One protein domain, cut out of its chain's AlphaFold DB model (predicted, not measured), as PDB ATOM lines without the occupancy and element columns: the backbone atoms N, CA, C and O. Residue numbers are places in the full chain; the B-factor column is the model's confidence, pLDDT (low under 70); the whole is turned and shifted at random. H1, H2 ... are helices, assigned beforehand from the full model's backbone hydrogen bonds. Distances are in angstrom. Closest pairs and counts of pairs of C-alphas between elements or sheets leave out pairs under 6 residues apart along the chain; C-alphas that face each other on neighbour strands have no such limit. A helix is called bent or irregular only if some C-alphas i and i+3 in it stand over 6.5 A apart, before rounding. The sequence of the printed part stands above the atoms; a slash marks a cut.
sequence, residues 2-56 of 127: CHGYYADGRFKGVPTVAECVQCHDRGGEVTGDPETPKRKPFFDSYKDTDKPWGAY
ATOM      1  N   CYS A   2       7.608  -3.993  34.903       89.81
ATOM      2  CA  CYS A   2       8.790  -4.804  35.244       89.81
ATOM      3  C   CYS A   2       9.025  -5.984  34.285       89.81
ATOM      4  O   CYS A   2      10.163  -6.315  33.977       89.81
ATOM      5  N   HIS A   3       7.954  -6.600  33.778       91.38
ATOM      6  CA  HIS A   3       8.023  -7.655  32.765       91.38
ATOM      7  C   HIS A   3       7.492  -7.109  31.448       91.38
ATOM      8  O   HIS A   3       6.408  -6.539  31.420       91.38
ATOM      9  N   GLY A   4       8.227  -7.270  30.353       91.38
ATOM     10  CA  GLY A   4       7.810  -6.713  29.069       91.38
ATOM     11  C   GLY A   4       8.530  -7.334  27.889       91.38
ATOM     12  O   GLY A   4       9.219  -8.344  28.027       91.38
ATOM     13  N   TYR A   5       8.379  -6.697  26.735       93.00
ATOM     14  CA  TYR A   5       8.947  -7.143  25.468       93.00
ATOM     15  C   TYR A   5       9.953  -6.116  24.954       93.00
ATOM     16  O   TYR A   5       9.861  -4.923  25.264       93.00
ATOM     17  N   TYR A   6      10.946  -6.582  24.210       91.88
ATOM     18  CA  TYR A   6      11.738  -5.726  23.336       91.88
ATOM     19  C   TYR A   6      10.909  -5.326  22.106       91.88
ATOM     20  O   TYR A   6       9.841  -5.880  21.863       91.88
ATOM     21  N   ALA A   7      11.402  -4.362  21.325       91.62
ATOM     22  CA  ALA A   7      10.714  -3.897  20.116       91.62
ATOM     23  C   ALA A   7      10.558  -4.994  19.044       91.62
ATOM     24  O   ALA A   7       9.688  -4.891  18.188       91.62
ATOM     25  N   ASP A   8      11.392  -6.034  19.106       91.62
ATOM     26  CA  ASP A   8      11.351  -7.214  18.238       91.62
ATOM     27  C   ASP A   8      10.446  -8.340  18.778       91.62
ATOM     28  O   ASP A   8      10.449  -9.442  18.235       91.62
ATOM     29  N   GLY A   9       9.716  -8.092  19.871       90.19
ATOM     30  CA  GLY A   9       8.795  -9.055  20.467       90.19
ATOM     31  C   GLY A   9       9.410 -10.041  21.459       90.19
ATOM     32  O   GLY A   9       8.696 -10.757  22.170       90.19
ATOM     33  N   ARG A  10      10.745 -10.076  21.591       91.38
ATOM     34  CA  ARG A  10      11.395 -10.973  22.557       91.38
ATOM     35  C   ARG A  10      11.030 -10.592  23.983       91.38
ATOM     36  O   ARG A  10      11.088  -9.426  24.378       91.38
ATOM     37  N   PHE A  11      10.713 -11.596  24.794       92.62
ATOM     38  CA  PHE A  11      10.415 -11.381  26.204       92.62
ATOM     39  C   PHE A  11      11.674 -10.952  26.968       92.62
ATOM     40  O   PHE A  11      12.714 -11.603  26.893       92.62
ATOM     41  N   LYS A  12      11.578  -9.865  27.741       92.19
ATOM     42  CA  LYS A  12      12.686  -9.339  28.558       92.19
ATOM     43  C   LYS A  12      13.029 -10.238  29.748       92.19
ATOM     44  O   LYS A  12      14.126 -10.121  30.299       92.19
ATOM     45  N   GLY A  13      12.118 -11.133  30.134       90.25
ATOM     46  CA  GLY A  13      12.292 -12.035  31.266       90.25
ATOM     47  C   GLY A  13      12.082 -11.338  32.609       90.25
ATOM     48  O   GLY A  13      11.224 -10.464  32.755       90.25
ATOM     49  N   VAL A  14      12.867 -11.755  33.600       91.19
ATOM     50  CA  VAL A  14      12.929 -11.096  34.910       91.19
ATOM     51  C   VAL A  14      13.615  -9.723  34.741       91.19
ATOM     52  O   VAL A  14      14.584  -9.648  33.968       91.19
ATOM     53  N   PRO A  15      13.109  -8.647  35.385       93.06
ATOM     54  CA  PRO A  15      13.671  -7.294  35.282       93.06
ATOM     55  C   PRO A  15      15.151  -7.239  35.659       93.06
ATOM     56  O   PRO A  15      15.654  -8.107  36.362       93.06
ATOM     57  N   THR A  16      15.860  -6.220  35.201       93.81
ATOM     58  CA  THR A  16      17.169  -5.837  35.743       93.81
ATOM     59  C   THR A  16      16.997  -4.943  36.969       93.81
ATOM     60  O   THR A  16      15.891  -4.500  37.292       93.81
ATOM     61  N   VAL A  17      18.100  -4.644  37.653       93.50
ATOM     62  CA  VAL A  17      18.111  -3.646  38.730       93.50
ATOM     63  C   VAL A  17      17.683  -2.262  38.223       93.50
ATOM     64  O   VAL A  17      17.008  -1.543  38.963       93.50
ATOM     65  N   ALA A  18      17.961  -1.917  36.957       92.25
ATOM     66  CA  ALA A  18      17.541  -0.653  36.354       92.25
ATOM     67  C   ALA A  18      16.022  -0.429  36.444       92.25
ATOM     68  O   ALA A  18      15.576   0.669  36.766       92.25
ATOM     69  N   GLU A  19      15.205  -1.458  36.174       92.56
ATOM     70  CA  GLU A  19      13.745  -1.330  36.261       92.56
ATOM     71  C   GLU A  19      13.255  -1.113  37.696       92.56
ATOM     72  O   GLU A  19      12.235  -0.454  37.894       92.56
ATOM     73  N   CYS A  20      13.968  -1.628  38.699       89.81
ATOM     74  CA  CYS A  20      13.622  -1.413  40.101       89.81
ATOM     75  C   CYS A  20      13.866   0.044  40.512       89.81
ATOM     76  O   CYS A  20      13.003   0.671  41.131       89.81
ATOM     77  N   VAL A  21      15.021   0.597  40.134       89.00
ATOM     78  CA  VAL A  21      15.443   1.942  40.556       89.00
ATOM     79  C   VAL A  21      14.748   3.077  39.798       89.00
ATOM     80  O   VAL A  21      14.848   4.226  40.210       89.00
ATOM     81  N   GLN A  22      13.966   2.767  38.755       88.19
ATOM     82  CA  GLN A  22      13.059   3.734  38.114       88.19
ATOM     83  C   GLN A  22      12.025   4.309  39.091       88.19
ATOM     84  O   GLN A  22      11.637   5.466  38.956       88.19
ATOM     85  N   CYS A  23      11.573   3.502  40.055       85.75
ATOM     86  CA  CYS A  23      10.669   3.940  41.122       85.75
ATOM     87  C   CYS A  23      11.362   3.974  42.491       85.75
ATOM     88  O   CYS A  23      10.969   4.750  43.358       85.75
ATOM     89  N   HIS A  24      12.374   3.126  42.704       82.94
ATOM     90  CA  HIS A  24      13.125   3.033  43.955       82.94
ATOM     91  C   HIS A  24      14.500   3.690  43.826       82.94
ATOM     92  O   HIS A  24      15.510   2.994  43.729       82.94
ATOM     93  N   ASP A  25      14.530   5.024  43.825       78.88
ATOM     94  CA  ASP A  25      15.774   5.789  43.715       78.88
ATOM     95  C   ASP A  25      16.840   5.301  44.719       78.88
ATOM     96  O   ASP A  25      16.585   5.176  45.920       78.88
ATOM     97  N   ARG A  26      18.059   5.053  44.221       77.69
ATOM     98  CA  ARG A  26      19.230   4.649  45.020       77.69
ATOM     99  C   ARG A  26      19.635   5.718  46.047       77.69
ATOM    100  O   ARG A  26      20.328   5.394  47.019       77.69
ATOM    101  N   GLY A  27      19.256   6.974  45.802       74.38
ATOM    102  CA  GLY A  27      19.448   8.118  46.696       74.38
ATOM    103  C   GLY A  27      18.185   8.578  47.430       74.38
ATOM    104  O   GLY A  27      18.261   9.558  48.167       74.38
ATOM    105  N   GLY A  28      17.048   7.898  47.242       70.69
ATOM    106  CA  GLY A  28      15.759   8.314  47.795       70.69
ATOM    107  C   GLY A  28      15.686   8.208  49.321       70.69
ATOM    108  O   GLY A  28      16.348   7.369  49.937       70.69
ATOM    109  N   GLU A  29      14.860   9.056  49.941       66.31
ATOM    110  CA  GLU A  29      14.673   9.060  51.394       66.31
ATOM    111  C   GLU A  29      14.105   7.728  51.911       66.31
ATOM    112  O   GLU A  29      13.192   7.122  51.346       66.31
ATOM    113  N   VAL A  30      14.658   7.273  53.035       59.47
ATOM    114  CA  VAL A  30      14.287   6.021  53.695       59.47
ATOM    115  C   VAL A  30      13.033   6.266  54.537       59.47
ATOM    116  O   VAL A  30      13.140   6.565  55.724       59.47
ATOM    117  N   THR A  31      11.837   6.170  53.953       61.41
ATOM    118  CA  THR A  31      10.590   6.420  54.702       61.41
ATOM    119  C   THR A  31       9.650   5.218  54.721       61.41
ATOM    120  O   THR A  31       9.275   4.695  53.674       61.41
ATOM    121  N   GLY A  32       9.194   4.837  55.918       60.19
ATOM    122  CA  GLY A  32       7.931   4.115  56.121       60.19
ATOM    123  C   GLY A  32       7.941   2.580  56.080       60.19
ATOM    124  O   GLY A  32       6.931   1.996  56.458       60.19
ATOM    125  N   ASP A  33       9.034   1.914  55.688       66.94
ATOM    126  CA  ASP A  33       9.120   0.437  55.646       66.94
ATOM    127  C   ASP A  33      10.369  -0.078  56.410       66.94
ATOM    128  O   ASP A  33      11.475   0.411  56.140       66.94
ATOM    129  N   PRO A  34      10.235  -1.050  57.345       66.00
ATOM    130  CA  PRO A  34      11.353  -1.672  58.070       66.00
ATOM    131  C   PRO A  34      12.487  -2.220  57.190       66.00
ATOM    132  O   PRO A  34      13.630  -2.288  57.637       66.00
ATOM    133  N   GLU A  35      12.199  -2.593  55.942       67.38
ATOM    134  CA  GLU A  35      13.175  -3.132  54.992       67.38
ATOM    135  C   GLU A  35      13.899  -2.035  54.189       67.38
ATOM    136  O   GLU A  35      14.890  -2.306  53.508       67.38
ATOM    137  N   THR A  36      13.462  -0.776  54.285       66.31
ATOM    138  CA  THR A  36      14.057   0.356  53.549       66.31
ATOM    139  C   THR A  36      15.560   0.546  53.813       66.31
ATOM    140  O   THR A  36      16.289   0.759  52.840       66.31
ATOM    141  N   PRO A  37      16.083   0.373  55.049       71.38
ATOM    142  CA  PRO A  37      17.526   0.412  55.307       71.38
ATOM    143  C   PRO A  37      18.334  -0.638  54.528       71.38
ATOM    144  O   PRO A  37      19.526  -0.446  54.309       71.38
ATOM    145  N   LYS A  38      17.707  -1.736  54.079       76.19
ATOM    146  CA  LYS A  38      18.366  -2.797  53.301       76.19
ATOM    147  C   LYS A  38      18.353  -2.533  51.791       76.19
ATOM    148  O   LYS A  38      19.180  -3.094  51.079       76.19
ATOM    149  N   ARG A  39      17.458  -1.673  51.287       77.94
ATOM    150  CA  ARG A  39      17.284  -1.432  49.839       77.94
ATOM    151  C   ARG A  39      18.500  -0.760  49.205       77.94
ATOM    152  O   ARG A  39      18.974  -1.215  48.170       77.94
ATOM    153  N   LYS A  40      19.025   0.287  49.848       80.12
ATOM    154  CA  LYS A  40      20.212   1.006  49.369       80.12
ATOM    155  C   LYS A  40      21.451   0.102  49.247       80.12
ATOM    156  O   LYS A  40      21.957  -0.024  48.134       80.12
ATOM    157  N   PRO A  41      21.918  -0.571  50.318       85.12
ATOM    158  CA  PRO A  41      23.083  -1.447  50.211       85.12
ATOM    159  C   PRO A  41      22.848  -2.627  49.258       85.12
ATOM    160  O   PRO A  41      23.790  -3.067  48.607       85.12
ATOM    161  N   PHE A  42      21.606  -3.111  49.122       86.12
ATOM    162  CA  PHE A  42      21.271  -4.132  48.130       86.12
ATOM    163  C   PHE A  42      21.499  -3.622  46.699       86.12
ATOM    164  O   PHE A  42      22.291  -4.209  45.965       86.12
ATOM    165  N   PHE A  43      20.870  -2.513  46.296       86.75
ATOM    166  CA  PHE A  43      21.022  -1.989  44.934       86.75
ATOM    167  C   PHE A  43      22.438  -1.483  44.638       86.75
ATOM    168  O   PHE A  43      22.901  -1.624  43.508       86.75
ATOM    169  N   ASP A  44      23.157  -0.959  45.633       87.44
ATOM    170  CA  ASP A  44      24.555  -0.534  45.474       87.44
ATOM    171  C   ASP A  44      25.507  -1.716  45.214       87.44
ATOM    172  O   ASP A  44      26.571  -1.524  44.624       87.44
ATOM    173  N   SER A  45      25.121  -2.944  45.581       91.62
ATOM    174  CA  SER A  45      25.910  -4.148  45.290       91.62
ATOM    175  C   SER A  45      25.748  -4.676  43.857       91.62
ATOM    176  O   SER A  45      26.486  -5.577  43.457       91.62
ATOM    177  N   TYR A  46      24.840  -4.089  43.067       93.25
ATOM    178  CA  TYR A  46      24.556  -4.490  41.690       93.25
ATOM    179  C   TYR A  46      24.651  -3.325  40.701       93.25
ATOM    180  O   TYR A  46      24.296  -2.172  40.976       93.25
ATOM    181  N   LYS A  47      25.078  -3.644  39.481       94.56
ATOM    182  CA  LYS A  47      24.964  -2.746  38.331       94.56
ATOM    183  C   LYS A  47      23.519  -2.726  37.853       94.56
ATOM    184  O   LYS A  47      22.798  -3.711  37.975       94.56
ATOM    185  N   ASP A  48      23.116  -1.630  37.222       93.19
ATOM    186  CA  ASP A  48      21.776  -1.506  36.639       93.19
ATOM    187  C   ASP A  48      21.471  -2.601  35.606       93.19
ATOM    188  O   ASP A  48      20.327  -3.017  35.475       93.19
ATOM    189  N   THR A  49      22.491  -3.130  34.926       93.81
ATOM    190  CA  THR A  49      22.365  -4.231  33.959       93.81
ATOM    191  C   THR A  49      22.184  -5.610  34.591       93.81
ATOM    192  O   THR A  49      21.906  -6.572  33.872       93.81
ATOM    193  N   ASP A  50      22.380  -5.742  35.903       94.50
ATOM    194  CA  ASP A  50      22.397  -7.042  36.562       94.50
ATOM    195  C   ASP A  50      20.981  -7.594  36.754       94.50
ATOM    196  O   ASP A  50      20.013  -6.866  36.992       94.50
ATOM    197  N   LYS A  51      20.877  -8.925  36.678       92.62
ATOM    198  CA  LYS A  51      19.670  -9.703  36.981       92.62
ATOM    199  C   LYS A  51      19.986 -10.711  38.087       92.62
ATOM    200  O   LYS A  51      20.204 -11.882  37.784       92.62
ATOM    201  N   PRO A  52      20.038 -10.287  39.360       90.31
ATOM    202  CA  PRO A  52      20.452 -11.154  40.468       90.31
ATOM    203  C   PRO A  52      19.428 -12.232  40.862       90.31
ATOM    204  O   PRO A  52      19.588 -12.908  41.874       90.31
ATOM    205  N   TRP A  53      18.367 -12.407  40.079       88.69
ATOM    206  CA  TRP A  53      17.244 -13.294  40.359       88.69
ATOM    207  C   TRP A  53      17.212 -14.463  39.376       88.69
ATOM    208  O   TRP A  53      17.371 -14.288  38.167       88.69
ATOM    209  N   GLY A  54      16.949 -15.658  39.905       83.75
ATOM    210  CA  GLY A  54      16.734 -16.861  39.107       83.75
ATOM    211  C   GLY A  54      15.320 -16.940  38.530       83.75
ATOM    212  O   GLY A  54      14.358 -16.449  39.123       83.75
ATOM    213  N   ALA A  55      15.189 -17.603  37.381       83.50
ATOM    214  CA  ALA A  55      13.906 -17.970  36.797       83.50
ATOM    215  C   ALA A  55      13.681 -19.476  36.958       83.50
ATOM    216  O   ALA A  55      14.456 -20.289  36.464       83.50
ATOM    217  N   TYR A  56      12.601 -19.840  37.641       80.06
ATOM    218  CA  TYR A  56      12.224 -21.234  37.870       80.06
ATOM    219  C   TYR A  56      11.409 -21.844  36.723       80.06
ATOM    220  O   TYR A  56      11.431 -23.052  36.506       80.06
TER     221      TYR A  56
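AT A GLANCE: This is residues 2 to 56 of the 127 residues of the protein "Cytochrome_C7 domain-containing protein" of Spirochaetae bacterium HGW-Spirochaetae-1 (UniProt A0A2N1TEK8). What is the shape? There is little regular structure: a loose, elongated run of loops holds two short helices, H1 near the middle and H2 toward one end. Residues 2 to 16 reach the other end at Asp 8 and fold back. What is it made of? The 55 printed residues hold H1 then H2 and no named strand; the class is all helix, with only 14 residues in named elements. How spread? The radius of gyration of the C-alphas is 13.0 A, the spans 38 by 21 by 18 A.

HOW THE PARTS SIT: How do the helices stand? H1, residues 17 to 21, and H2, residues 36 to 44, are close but not clearly touching; their closest C-alphas, of Val 17 and Phe 43, are 7.1 A apart. Their backbones? Every O i to N i+4 pair is within hydrogen-bond range in H1, 3 of 5 in H2.

IN THESE COORDINATES: Where does H1 begin? C-alpha 17, at (18.111, -3.646, 38.730), is 6.5 A from C-alpha 21. Where does H2 end? C-alpha 44, at (24.555, -0.534, 45.474), is 13.3 A from C-alpha 36. Is H2 irregular? Only just: C-alphas 37 and 40 are 6.54 A apart.

THE WHOLE: How large? The two farthest C-alphas, of Asp 8 and Pro 34, are 40.2 A apart. Any breaks? The printed part has no cut; the 14-residue link from H1 to H2 is long. Where is confidence low? Residues 29 to 36 have pLDDT under 70.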